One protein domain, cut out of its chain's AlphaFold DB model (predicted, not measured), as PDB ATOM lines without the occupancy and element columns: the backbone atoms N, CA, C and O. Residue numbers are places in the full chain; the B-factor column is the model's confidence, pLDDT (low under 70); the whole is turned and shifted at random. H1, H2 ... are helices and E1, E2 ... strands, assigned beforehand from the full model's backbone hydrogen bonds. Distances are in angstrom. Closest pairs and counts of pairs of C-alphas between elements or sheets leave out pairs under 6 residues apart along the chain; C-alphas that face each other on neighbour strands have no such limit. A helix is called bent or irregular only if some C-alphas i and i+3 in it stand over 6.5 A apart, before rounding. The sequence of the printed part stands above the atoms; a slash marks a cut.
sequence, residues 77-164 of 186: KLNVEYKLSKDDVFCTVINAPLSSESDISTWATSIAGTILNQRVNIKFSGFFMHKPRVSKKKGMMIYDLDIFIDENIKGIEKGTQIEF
ATOM      1  N   LYS A  77     109.551 122.115 109.802       92.94
ATOM      2  CA  LYS A  77     109.388 123.568 109.840       92.94
ATOM      3  C   LYS A  77     109.157 124.010 111.281       92.94
ATOM      4  O   LYS A  77     108.475 123.326 112.041       92.94
ATOM      5  N   LEU A  78     109.733 125.144 111.646       92.88
ATOM      6  CA  LEU A  78     109.652 125.731 112.972       92.88
ATOM      7  C   LEU A  78     108.849 127.032 112.905       92.88
ATOM      8  O   LEU A  78     109.161 127.919 112.111       92.88
ATOM      9  N   ASN A  79     107.851 127.146 113.769       93.69
ATOM     10  CA  ASN A  79     107.190 128.401 114.080       93.69
ATOM     11  C   ASN A  79     107.656 128.848 115.464       93.69
ATOM     12  O   ASN A  79     107.628 128.057 116.407       93.69
ATOM     13  N   VAL A  80     108.087 130.098 115.582       92.25
ATOM     14  CA  VAL A  80     108.558 130.667 116.845       92.25
ATOM     15  C   VAL A  80     107.734 131.894 117.180       92.25
ATOM     16  O   VAL A  80     107.666 132.819 116.379       92.25
ATOM     17  N   GLU A  81     107.153 131.936 118.368       92.38
ATOM     18  CA  GLU A  81     106.520 133.133 118.909       92.38
ATOM     19  C   GLU A  81     107.399 133.712 120.016       92.38
ATOM     20  O   GLU A  81     107.612 133.090 121.056       92.38
ATOM     21  N   TYR A  82     107.905 134.922 119.804       89.94
ATOM     22  CA  TYR A  82     108.609 135.691 120.820       89.94
ATOM     23  C   TYR A  82     107.600 136.494 121.630       89.94
ATOM     24  O   TYR A  82     106.880 137.328 121.080       89.94
ATOM     25  N   LYS A  83     107.551 136.247 122.937       90.62
ATOM     26  CA  LYS A  83     106.547 136.785 123.855       90.62
ATOM     27  C   LYS A  83     107.209 137.573 124.985       90.62
ATOM     28  O   LYS A  83     108.170 137.105 125.585       90.62
ATOM     29  N   LEU A  84     106.678 138.751 125.305       86.31
ATOM     30  CA  LEU A  84     107.064 139.528 126.500       86.31
ATOM     31  C   LEU A  84     106.320 139.037 127.750       86.31
ATOM     32  O   LEU A  84     106.796 139.137 128.875       86.31
ATOM     33  N   SER A  85     105.120 138.504 127.542       83.88
ATOM     34  CA  SER A  85     104.265 137.903 128.559       83.88
ATOM     35  C   SER A  85     103.374 136.861 127.889       83.88
ATOM     36  O   SER A  85     103.325 136.775 126.666       83.88
ATOM     37  N   LYS A  86     102.644 136.067 128.673       80.06
ATOM     38  CA  LYS A  86     101.830 134.947 128.175       80.06
ATOM     39  C   LYS A  86     100.873 135.331 127.038       80.06
ATOM     40  O   LYS A  86     100.703 134.543 126.112       80.06
ATOM     41  N   ASP A  87     100.316 136.538 127.105       82.56
ATOM     42  CA  ASP A  87      99.347 137.064 126.136       82.56
ATOM     43  C   ASP A  87      99.944 138.162 125.237       82.56
ATOM     44  O   ASP A  87      99.236 138.760 124.430       82.56
ATOM     45  N   ASP A  88     101.242 138.451 125.378       85.12
ATOM     46  CA  ASP A  88     101.904 139.548 124.679       85.12
ATOM     47  C   ASP A  88     102.921 139.028 123.656       85.12
ATOM     48  O   ASP A  88     104.092 138.814 123.980       85.12
ATOM     49  N   VAL A  89     102.448 138.820 122.423       85.25
ATOM     50  CA  VAL A  89     103.277 138.411 121.284       85.25
ATOM     51  C   VAL A  89     103.983 139.630 120.701       85.25
ATOM     52  O   VAL A  89     103.360 140.559 120.187       85.25
ATOM     53  N   PHE A  90     105.310 139.604 120.761       84.38
ATOM     54  CA  PHE A  90     106.164 140.641 120.209       84.38
ATOM     55  C   PHE A  90     106.439 140.407 118.722       84.38
ATOM     56  O   PHE A  90     106.267 141.315 117.914       84.38
ATOM     57  N   CYS A  91     106.836 139.189 118.355       86.69
ATOM     58  CA  CYS A  91     107.141 138.815 116.976       86.69
ATOM     59  C   CYS A  91     106.848 137.332 116.751       86.69
ATOM     60  O   CYS A  91     107.145 136.504 117.614       86.69
ATOM     61  N   THR A  92     106.315 136.997 115.581       89.69
ATOM     62  CA  THR A  92     106.084 135.612 115.169       89.69
ATOM     63  C   THR A  92     106.934 135.297 113.953       89.69
ATOM     64  O   THR A  92     106.962 136.055 112.993       89.69
ATOM     65  N   VAL A  93     107.608 134.158 113.975       89.44
ATOM     66  CA  VAL A  93     108.353 133.609 112.847       89.44
ATOM     67  C   VAL A  93     107.648 132.346 112.387       89.44
ATOM     68  O   VAL A  93     107.374 131.466 113.199       89.44
ATOM     69  N   ILE A  94     107.360 132.246 111.096       90.88
ATOM     70  CA  ILE A  94     106.536 131.188 110.514       90.88
ATOM     71  C   ILE A  94     107.346 130.430 109.459       90.88
ATOM     72  O   ILE A  94     108.054 131.025 108.649       90.88
ATOM     73  N   ASN A  95     107.207 129.102 109.450       89.75
ATOM     74  CA  ASN A  95     107.798 128.184 108.471       89.75
ATOM     75  C   ASN A  95     109.337 128.230 108.383       89.75
ATOM     76  O   ASN A  95     109.903 127.881 107.342       89.75
ATOM     77  N   ALA A  96     110.039 128.598 109.457       89.00
ATOM     78  CA  ALA A  96     111.498 128.591 109.455       89.00
ATOM     79  C   ALA A  96     112.027 127.164 109.187       89.00
ATOM     80  O   ALA A  96     111.514 126.200 109.767       89.00
ATOM     81  N   PRO A  97     113.022 126.980 108.302       89.69
ATOM     82  CA  PRO A  97     113.549 125.654 107.993       89.69
ATOM     83  C   PRO A  97     114.202 125.045 109.236       89.69
ATOM     84  O   PRO A  97     114.972 125.721 109.913       89.69
ATOM     85  N   LEU A  98     113.909 123.777 109.536       90.19
ATOM     86  CA  LEU A  98     114.475 123.074 110.685       90.19
ATOM     87  C   LEU A  98     115.211 121.814 110.224       90.19
ATOM     88  O   LEU A  98     114.607 120.912 109.650       90.19
ATOM     89  N   SER A  99     116.516 121.741 110.485       84.69
ATOM     90  CA  SER A  99     117.331 120.574 110.113       84.69
ATOM     91  C   SER A  99     117.240 119.434 111.131       84.69
ATOM     92  O   SER A  99     117.255 118.269 110.742       84.69
ATOM     93  N   SER A 100     117.128 119.752 112.425       87.31
ATOM     94  CA  SER A 100     117.061 118.774 113.515       87.31
ATOM     95  C   SER A 100     116.165 119.256 114.654       87.31
ATOM     96  O   SER A 100     116.111 120.446 114.957       87.31
ATOM     97  N   GLU A 101     115.500 118.316 115.326       87.31
ATOM     98  CA  GLU A 101     114.695 118.579 116.526       87.31
ATOM     99  C   GLU A 101     115.549 118.958 117.739       87.31
ATOM    100  O   GLU A 101     115.107 119.729 118.589       87.31
ATOM    101  N   SER A 102     116.790 118.463 117.801       87.75
ATOM    102  CA  SER A 102     117.730 118.774 118.887       87.75
ATOM    103  C   SER A 102     118.105 120.251 118.948       87.75
ATOM    104  O   SER A 102     118.461 120.751 120.011       87.75
ATOM    105  N   ASP A 103     118.010 120.945 117.815       86.19
ATOM    106  CA  ASP A 103     118.591 122.273 117.643       86.19
ATOM    107  C   ASP A 103     117.526 123.372 117.659       86.19
ATOM    108  O   ASP A 103     117.846 124.531 117.416       86.19
ATOM    109  N   ILE A 104     116.264 123.041 117.964       89.31
ATOM    110  CA  ILE A 104     115.134 123.978 117.901       89.31
ATOM    111  C   ILE A 104     115.395 125.245 118.729       89.31
ATOM    112  O   ILE A 104     115.200 126.352 118.230       89.31
ATOM    113  N   SER A 105     115.877 125.109 119.967       86.69
ATOM    114  CA  SER A 105     116.147 126.258 120.845       86.69
ATOM    115  C   SER A 105     117.307 127.119 120.342       86.69
ATOM    116  O   SER A 105     117.228 128.349 120.347       86.69
ATOM    117  N   THR A 106     118.385 126.479 119.885       87.88
ATOM    118  CA  THR A 106     119.570 127.156 119.342       87.88
ATOM    119  C   THR A 106     119.222 127.880 118.050       87.88
ATOM    120  O   THR A 106     119.612 129.029 117.851       87.88
ATOM    121  N   TRP A 107     118.437 127.234 117.189       89.44
ATOM    122  CA  TRP A 107     117.989 127.795 115.929       89.44
ATOM    123  C   TRP A 107     117.064 128.986 116.141       89.44
ATOM    124  O   TRP A 107     117.294 130.042 115.561       89.44
ATOM    125  N   ALA A 108     116.098 128.872 117.052       88.56
ATOM    126  CA  ALA A 108     115.251 129.993 117.431       88.56
ATOM    127  C   ALA A 108     116.074 131.160 118.003       88.56
ATOM    128  O   ALA A 108     115.907 132.299 117.585       88.56
ATOM    129  N   THR A 109     117.061 130.890 118.857       86.94
ATOM    130  CA  THR A 109     117.971 131.931 119.371       86.94
ATOM    131  C   THR A 109     118.794 132.598 118.256       86.94
ATOM    132  O   THR A 109     119.008 133.809 118.270       86.94
ATOM    133  N   SER A 110     119.232 131.829 117.256       86.94
ATOM    134  CA  SER A 110     119.953 132.341 116.083       86.94
ATOM    135  C   SER A 110     119.065 133.224 115.197       86.94
ATOM    136  O   SER A 110     119.476 134.306 114.765       86.94
ATOM    137  N   ILE A 111     117.816 132.799 114.975       86.25
ATOM    138  CA  ILE A 111     116.789 133.574 114.271       86.25
ATOM    139  C   ILE A 111     116.547 134.890 115.009       86.25
ATOM    140  O   ILE A 111     116.595 135.950 114.386       86.25
ATOM    141  N   ALA A 112     116.362 134.833 116.330       84.12
ATOM    142  CA  ALA A 112     116.223 136.003 117.183       84.12
ATOM    143  C   ALA A 112     117.405 136.961 116.984       84.12
ATOM    144  O   ALA A 112     117.193 138.116 116.645       84.12
ATOM    145  N   GLY A 113     118.651 136.488 117.086       80.25
ATOM    146  CA  GLY A 113     119.839 137.331 116.897       80.25
ATOM    147  C   GLY A 113     119.971 137.945 115.497       80.25
ATOM    148  O   GLY A 113     120.518 139.039 115.348       80.25
ATOM    149  N   THR A 114     119.452 137.267 114.470       81.62
ATOM    150  CA  THR A 114     119.475 137.756 113.083       81.62
ATOM    151  C   THR A 114     118.397 138.811 112.840       81.62
ATOM    152  O   THR A 114     118.670 139.842 112.230       81.62
ATOM    153  N   ILE A 115     117.183 138.571 113.336       76.88
ATOM    154  CA  ILE A 115     116.005 139.418 113.110       76.88
ATOM    155  C   ILE A 115     116.004 140.630 114.048       76.88
ATOM    156  O   ILE A 115     115.774 141.753 113.615       76.88
ATOM    157  N   LEU A 116     116.309 140.421 115.330       69.94
ATOM    158  CA  LEU A 116     116.208 141.418 116.405       69.94
ATOM    159  C   LEU A 116     117.471 142.287 116.550       69.94
ATOM    160  O   LEU A 116     117.585 143.061 117.498       69.94
ATOM    161  N   ASN A 117     118.365 142.222 115.557       65.31
ATOM    162  CA  ASN A 117     119.562 143.045 115.391       65.31
ATOM    163  C   ASN A 117     120.699 142.735 116.395       65.31
ATOM    164  O   ASN A 117     120.539 142.772 117.613       65.31
ATOM    165  N   GLN A 118     121.906 142.509 115.860       55.09
ATOM    166  CA  GLN A 118     123.109 141.949 116.514       55.09
ATOM    167  C   GLN A 118     123.675 142.725 117.726       55.09
ATOM    168  O   GLN A 118     124.730 142.369 118.251       55.09
ATOM    169  N   ARG A 119     123.038 143.817 118.159       51.47
ATOM    170  CA  ARG A 119     123.550 144.714 119.212       51.47
ATOM    171  C   ARG A 119     122.774 144.655 120.521       51.47
ATOM    172  O   ARG A 119     123.213 145.268 121.492       51.47
ATOM    173  N   VAL A 120     121.648 143.948 120.564       57.19
ATOM    174  CA  VAL A 120     120.851 143.795 121.783       57.19
ATOM    175  C   VAL A 120     121.165 142.432 122.386       57.19
ATOM    176  O   VAL A 120     121.006 141.405 121.735       57.19
ATOM    177  N   ASN A 121     121.659 142.416 123.623       63.84
ATOM    178  CA  ASN A 121     121.822 141.178 124.377       63.84
ATOM    179  C   ASN A 121     120.428 140.703 124.804       63.84
ATOM    180  O   ASN A 121     119.901 141.159 125.818       63.84
ATOM    181  N   ILE A 122     119.807 139.859 123.981       71.19
ATOM    182  CA  ILE A 122     118.470 139.331 124.242       71.19
ATOM    183  C   ILE A 122     118.581 138.323 125.381       71.19
ATOM    184  O   ILE A 122     119.172 137.253 125.229       71.19
ATOM    185  N   LYS A 123     118.012 138.671 126.535       78.25
ATOM    186  CA  LYS A 123     117.847 137.729 127.638       78.25
ATOM    187  C   LYS A 123     116.563 136.943 127.433       78.25
ATOM    188  O   LYS A 123     115.471 137.510 127.415       78.25
ATOM    189  N   PHE A 124     116.726 135.638 127.279       81.94
ATOM    190  CA  PHE A 124     115.627 134.689 127.229       81.94
ATOM    191  C   PHE A 124     115.351 134.186 128.645       81.94
ATOM    192  O   PHE A 124     116.242 133.606 129.271       81.94
ATOM    193  N   SER A 125     114.135 134.390 129.150       84.25
ATOM    194  CA  SER A 125     113.728 133.870 130.464       84.25
ATOM    195  C   SER A 125     113.328 132.405 130.415       84.25
ATOM    196  O   SER A 125     113.420 131.698 131.419       84.25
ATOM    197  N   GLY A 126     112.901 131.922 129.251       87.62
ATOM    198  CA  GLY A 126     112.526 130.532 129.060       87.62
ATOM    199  C   GLY A 126     111.883 130.282 127.708       87.62
ATOM    200  O   GLY A 126     111.685 131.193 126.905       87.62
ATOM    201  N   PHE A 127     111.541 129.022 127.469       91.06
ATOM    202  CA  PHE A 127     110.827 128.601 126.275       91.06
ATOM    203  C   PHE A 127     109.793 127.529 126.616       91.06
ATOM    204  O   PHE A 127     109.930 126.802 127.603       91.06
ATOM    205  N   PHE A 128     108.766 127.419 125.785       91.81
ATOM    206  CA  PHE A 128     107.750 126.386 125.868       91.81
ATOM    207  C   PHE A 128     107.571 125.738 124.496       91.81
ATOM    208  O   PHE A 128     107.231 126.401 123.520       91.81
ATOM    209  N   MET A 129     107.828 124.433 124.421       92.19
ATOM    210  CA  MET A 129     107.689 123.666 123.187       92.19
ATOM    211  C   MET A 129     106.325 122.981 123.154       92.19
ATOM    212  O   MET A 129     105.973 122.226 124.064       92.19
ATOM    213  N   HIS A 130     105.569 123.220 122.088       92.50
ATOM    214  CA  HIS A 130     104.295 122.549 121.858       92.50
ATOM    215  C   HIS A 130     104.508 121.176 121.220       92.50
ATOM    216  O   HIS A 130     105.557 120.876 120.649       92.50
ATOM    217  N   LYS A 131     103.485 120.317 121.302       91.69
ATOM    218  CA  LYS A 131     103.523 119.028 120.605       91.69
ATOM    219  C   LYS A 131     103.590 119.271 119.096       91.69
ATOM    220  O   LYS A 131     102.766 120.033 118.588       91.69
ATOM    221  N   PRO A 132     104.506 118.604 118.377       91.69
ATOM    222  CA  PRO A 132     104.633 118.813 116.949       91.69
ATOM    223  C   PRO A 132     103.390 118.293 116.226       91.69
ATOM    224  O   PRO A 132     102.732 117.342 116.664       91.69
ATOM    225  N   ARG A 133     103.051 118.941 115.113       92.44
ATOM    226  CA  ARG A 133     101.832 118.661 114.349       92.44
ATOM    227  C   ARG A 133     102.132 118.479 112.871       92.44
ATOM    228  O   ARG A 133     102.842 119.264 112.252       92.44
ATOM    229  N   VAL A 134     101.498 117.470 112.282       90.50
ATOM    230  CA  VAL A 134     101.582 117.220 110.842       90.50
ATOM    231  C   VAL A 134     100.566 118.093 110.112       90.50
ATOM    232  O   VAL A 134      99.350 117.941 110.280       90.50
ATOM    233  N   SER A 135     101.044 118.980 109.243       88.44
ATOM    234  CA  SER A 135     100.192 119.721 108.318       88.44
ATOM    235  C   SER A 135      99.896 118.864 107.092       88.44
ATOM    236  O   SER A 135     100.640 118.865 106.115       88.44
ATOM    237  N   LYS A 136      98.772 118.135 107.120       80.19
ATOM    238  CA  LYS A 136      98.362 117.243 106.015       80.19
ATOM    239  C   LYS A 136      98.230 117.956 104.665       80.19
ATOM    240  O   LYS A 136      98.452 117.335 103.637       80.19
ATOM    241  N   LYS A 137      97.857 119.242 104.666       84.00
ATOM    242  CA  LYS A 137      97.690 120.036 103.435       84.00
ATOM    243  C   LYS A 137      99.023 120.392 102.783       84.00
ATOM    244  O   LYS A 137      99.111 120.384 101.565       84.00
ATOM    245  N   LYS A 138     100.025 120.731 103.599       81.56
ATOM    246  CA  LYS A 138     101.346 121.162 103.128       81.56
ATOM    247  C   LYS A 138     102.375 120.022 103.111       81.56
ATOM    248  O   LYS A 138     103.466 120.211 102.602       81.56
ATOM    249  N   GLY A 139     102.031 118.849 103.650       88.62
ATOM    250  CA  GLY A 139     102.927 117.693 103.688       88.62
ATOM    251  C   GLY A 139     104.191 117.966 104.501       88.62
ATOM    252  O   GLY A 139     105.279 117.638 104.052       88.62
ATOM    253  N   MET A 140     104.055 118.604 105.664       91.31
ATOM    254  CA  MET A 140     105.196 119.026 106.484       91.31
ATOM    255  C   MET A 140     104.924 118.849 107.977       91.31
ATOM    256  O   MET A 140     103.766 118.877 108.413       91.31
ATOM    257  N   MET A 141     105.994 118.686 108.750       92.38
ATOM    258  CA  MET A 141     105.955 118.588 110.208       92.38
ATOM    259  C   MET A 141     106.261 119.957 110.811       92.38
ATOM    260  O   MET A 141     107.310 120.536 110.536       92.38
ATOM    261  N   ILE A 142     105.331 120.485 111.603       93.44
ATOM    262  CA  ILE A 142     105.425 121.815 112.205       93.44
ATOM    263  C   ILE A 142     105.726 121.667 113.694       93.44
ATOM    264  O   ILE A 142     104.992 120.989 114.418       93.44
ATOM    265  N   TYR A 143     106.779 122.343 114.135       94.12
ATOM    266  CA  TYR A 143     107.145 122.508 115.535       94.12
ATOM    267  C   TYR A 143     106.795 123.937 115.931       94.12
ATOM    268  O   TYR A 143     107.263 124.870 115.287       94.12
ATOM    269  N   ASP A 144     105.966 124.114 116.955       93.75
ATOM    270  CA  ASP A 144     105.623 125.439 117.474       93.75
ATOM    271  C   ASP A 144     106.383 125.657 118.801       93.75
ATOM    272  O   ASP A 144     106.370 124.799 119.693       93.75
ATOM    273  N   LEU A 145     107.081 126.786 118.913       93.88
ATOM    274  CA  LEU A 145     107.923 127.146 120.051       93.88
ATOM    275  C   LEU A 145     107.585 128.555 120.533       93.88
ATOM    276  O   LEU A 145     107.714 129.516 119.782       93.88
ATOM    277  N   ASP A 146     107.263 128.686 121.812       93.38
ATOM    278  CA  ASP A 146     107.133 129.985 122.461       93.38
ATOM    279  C   ASP A 146     108.441 130.321 123.175       93.38
ATOM    280  O   ASP A 146     108.969 129.499 123.925       93.38
ATOM    281  N   ILE A 147     108.961 131.526 122.974       90.75
ATOM    282  CA  ILE A 147     110.151 132.039 123.654       90.75
ATOM    283  C   ILE A 147     109.775 133.291 124.431       90.75
ATOM    284  O   ILE A 147     109.245 134.241 123.861       90.75
ATOM    285  N   PHE A 148     110.104 133.313 125.720       90.00
ATOM    286  CA  PHE A 148     109.877 134.465 126.583       90.00
ATOM    287  C   PHE A 148     111.116 135.361 126.628       90.00
ATOM    288  O   PHE A 148     112.235 134.881 126.839       90.00
ATOM    289  N   ILE A 149     110.910 136.657 126.406       87.38
ATOM    290  CA  ILE A 149     111.954 137.684 126.388       87.38
ATOM    291  C   ILE A 149     111.696 138.673 127.527       87.38
ATOM    292  O   ILE A 149     110.570 139.129 127.706       87.38
ATOM    293  N   ASP A 150     112.745 139.024 128.273       79.88
ATOM    294  CA  ASP A 150     112.625 139.870 129.472       79.88
ATOM    295  C   ASP A 150     112.516 141.373 129.183       79.88
ATOM    296  O   ASP A 150     112.039 142.137 130.023       79.88
ATOM    297  N   GLU A 151     112.976 141.825 128.017       72.81
ATOM    298  CA  GLU A 151     113.075 143.246 127.691       72.81
ATOM    299  C   GLU A 151     112.416 143.574 126.352       72.81
ATOM    300  O   GLU A 151     112.461 142.801 125.396       72.81
ATOM    301  N   ASN A 152     111.823 144.769 126.282       66.31
ATOM    302  CA  ASN A 152     111.215 145.279 125.063       66.31
ATOM    303  C   ASN A 152     112.322 145.659 124.066       66.31
ATOM    304  O   ASN A 152     113.085 146.605 124.288       66.31
ATOM    305  N   ILE A 153     112.442 144.882 122.991       68.19
ATOM    306  CA  ILE A 153     113.506 145.036 122.001       68.19
ATOM    307  C   ILE A 153     113.201 146.254 121.129       68.19
ATOM    308  O   ILE A 153     112.138 146.369 120.526       68.19
ATOM    309  N   LYS A 154     114.151 147.186 121.041       63.53
ATOM    310  CA  LYS A 154     114.007 148.385 120.208       63.53
ATOM    311  C   LYS A 154     114.247 148.044 118.736       63.53
ATOM    312  O   LYS A 154     115.309 147.524 118.405       63.53
ATOM    313  N   GLY A 155     113.317 148.426 117.862       63.28
ATOM    314  CA  GLY A 155     113.506 148.388 116.404       63.28
ATOM    315  C   GLY A 155     112.657 147.370 115.643       63.28
ATOM    316  O   GLY A 155     112.773 147.318 114.425       63.28
ATOM    317  N   ILE A 156     111.799 146.608 116.326       66.50
ATOM    318  CA  ILE A 156     110.737 145.818 115.692       66.50
ATOM    319  C   ILE A 156     109.400 146.280 116.253       66.50
ATOM    320  O   ILE A 156     109.266 146.474 117.462       66.50
ATOM    321  N   GLU A 157     108.431 146.492 115.369       69.88
ATOM    322  CA  GLU A 157     107.074 146.823 115.779       69.88
ATOM    323  C   GLU A 157     106.389 145.584 116.348       69.88
ATOM    324  O   GLU A 157     106.525 144.463 115.847       69.88
ATOM    325  N   LYS A 158     105.663 145.787 117.442       77.25
ATOM    326  CA  LYS A 158     104.937 144.718 118.113       77.25
ATOM    327  C   LYS A 158     103.947 144.076 117.135       77.25
ATOM    328  O   LYS A 158     103.202 144.780 116.465       77.25
ATOM    329  N   GLY A 159     103.930 142.746 117.077       78.62
ATOM    330  CA  GLY A 159     103.048 141.985 116.188       78.62
ATOM    331  C   GLY A 159     103.619 141.716 114.791       78.62
ATOM    332  O   GLY A 159     102.894 141.209 113.936       78.62
ATOM    333  N   THR A 160     104.901 142.003 114.548       80.44
ATOM    334  CA  THR A 160     105.552 141.684 113.265       80.44
ATOM    335  C   THR A 160     105.558 140.169 113.020       80.44
ATOM    336  O   THR A 160     106.013 139.400 113.875       80.44
ATOM    337  N   GLN A 161     105.096 139.738 111.842       83.62
ATOM    338  CA  GLN A 161     105.091 138.333 111.423       83.62
ATOM    339  C   GLN A 161     106.077 138.098 110.287       83.62
ATOM    340  O   GLN A 161     105.906 138.633 109.209       83.62
ATOM    341  N   ILE A 162     107.071 137.248 110.496       82.81
ATOM    342  CA  ILE A 162     108.113 136.966 109.511       82.81
ATOM    343  C   ILE A 162     107.894 135.562 108.971       82.81
ATOM    344  O   ILE A 162     107.976 134.589 109.718       82.81
ATOM    345  N   GLU A 163     107.624 135.443 107.675       85.06
ATOM    346  CA  GLU A 163     107.393 134.157 107.020       85.06
ATOM    347  C   GLU A 163     108.600 133.762 106.163       85.06
ATOM    348  O   GLU A 163     109.173 134.560 105.417       85.06
ATOM    349  N   PHE A 164     109.000 132.500 106.285       80.88
ATOM    350  CA  PHE A 164     109.976 131.879 105.405       80.88
ATOM    351  C   PHE A 164     109.263 131.141 104.273       80.88
ATOM    352  O   PHE A 164     108.303 130.397 104.499       80.88
TER     353      PHE A 164
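Overview. This is residues 77 to 164 of the 186 residues of an uncharacterized protein of Bacteroidales bacterium (UniProt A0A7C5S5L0). A twisted sheet of six strands curls round one helix, H1, which covers one of its faces; the other face is bare of named elements. E1, E2 and E5 run side by side, with E3 and E4 along one side of E5 and E6 beside E2. The printed part has 88 residues with one named helix and six named strands, in the order E1, E2, H1, E3, E4, E5, E6. The class is mixed, helices and strands, and the sheet is branched, with parallel and antiparallel pairs. The whole is compact, with a radius of gyration of the C-alphas of 12.7 A, and elongated, spanning 37 by 23 by 21 A.

Along the chain. E1, residues 77 to 85, begins at C-alpha 77 (109.388, 123.568, 109.840) and is 24.1 A long. E2, residues 88 to 97, is 24.6 A long. H1, residues 101 to 115, is 21.2 A long and irregular: C-alphas 102 and 105 are 7.9 A apart. E3 is residues 124 to 129 and E4 residues 133 to 135. E5, residues 140 to 149, is 28.1 A long. E6, residues 160 to 163, ends at C-alpha 163 (107.393, 134.157, 107.020).

Arrangement. E1 and E2 form an antiparallel hairpin, with N 80 and O 93 at 2.8 A. On the other side of E1 is E5, parallel, with N 79 and O 143 at 2.8 A. Pairing along E5 is staggered: antiparallel E4 is beside residues 140 to 142, with N 133 and O 142 at 2.9 A, and antiparallel E3 beside 145 to 149, with N 128 and O 146 at 2.8 A. E6 is parallel to E2, with N 94 and O 162 at 2.8 A. H1 is on the sheet; its closest C-alphas to E1 are those of Ala 108 and Val 80, 6.8 A apart. In H1, 9 of 11 O i to N i+4 pairs are within hydrogen-bond range.

Size, cuts and confidence. The two C-alphas farthest apart, those of Arg 119 and Lys 136, are 39.5 A apart. The printed part has no cut, and no link is long. Residues 116 to 121 and 152 to 157 have pLDDT under 70.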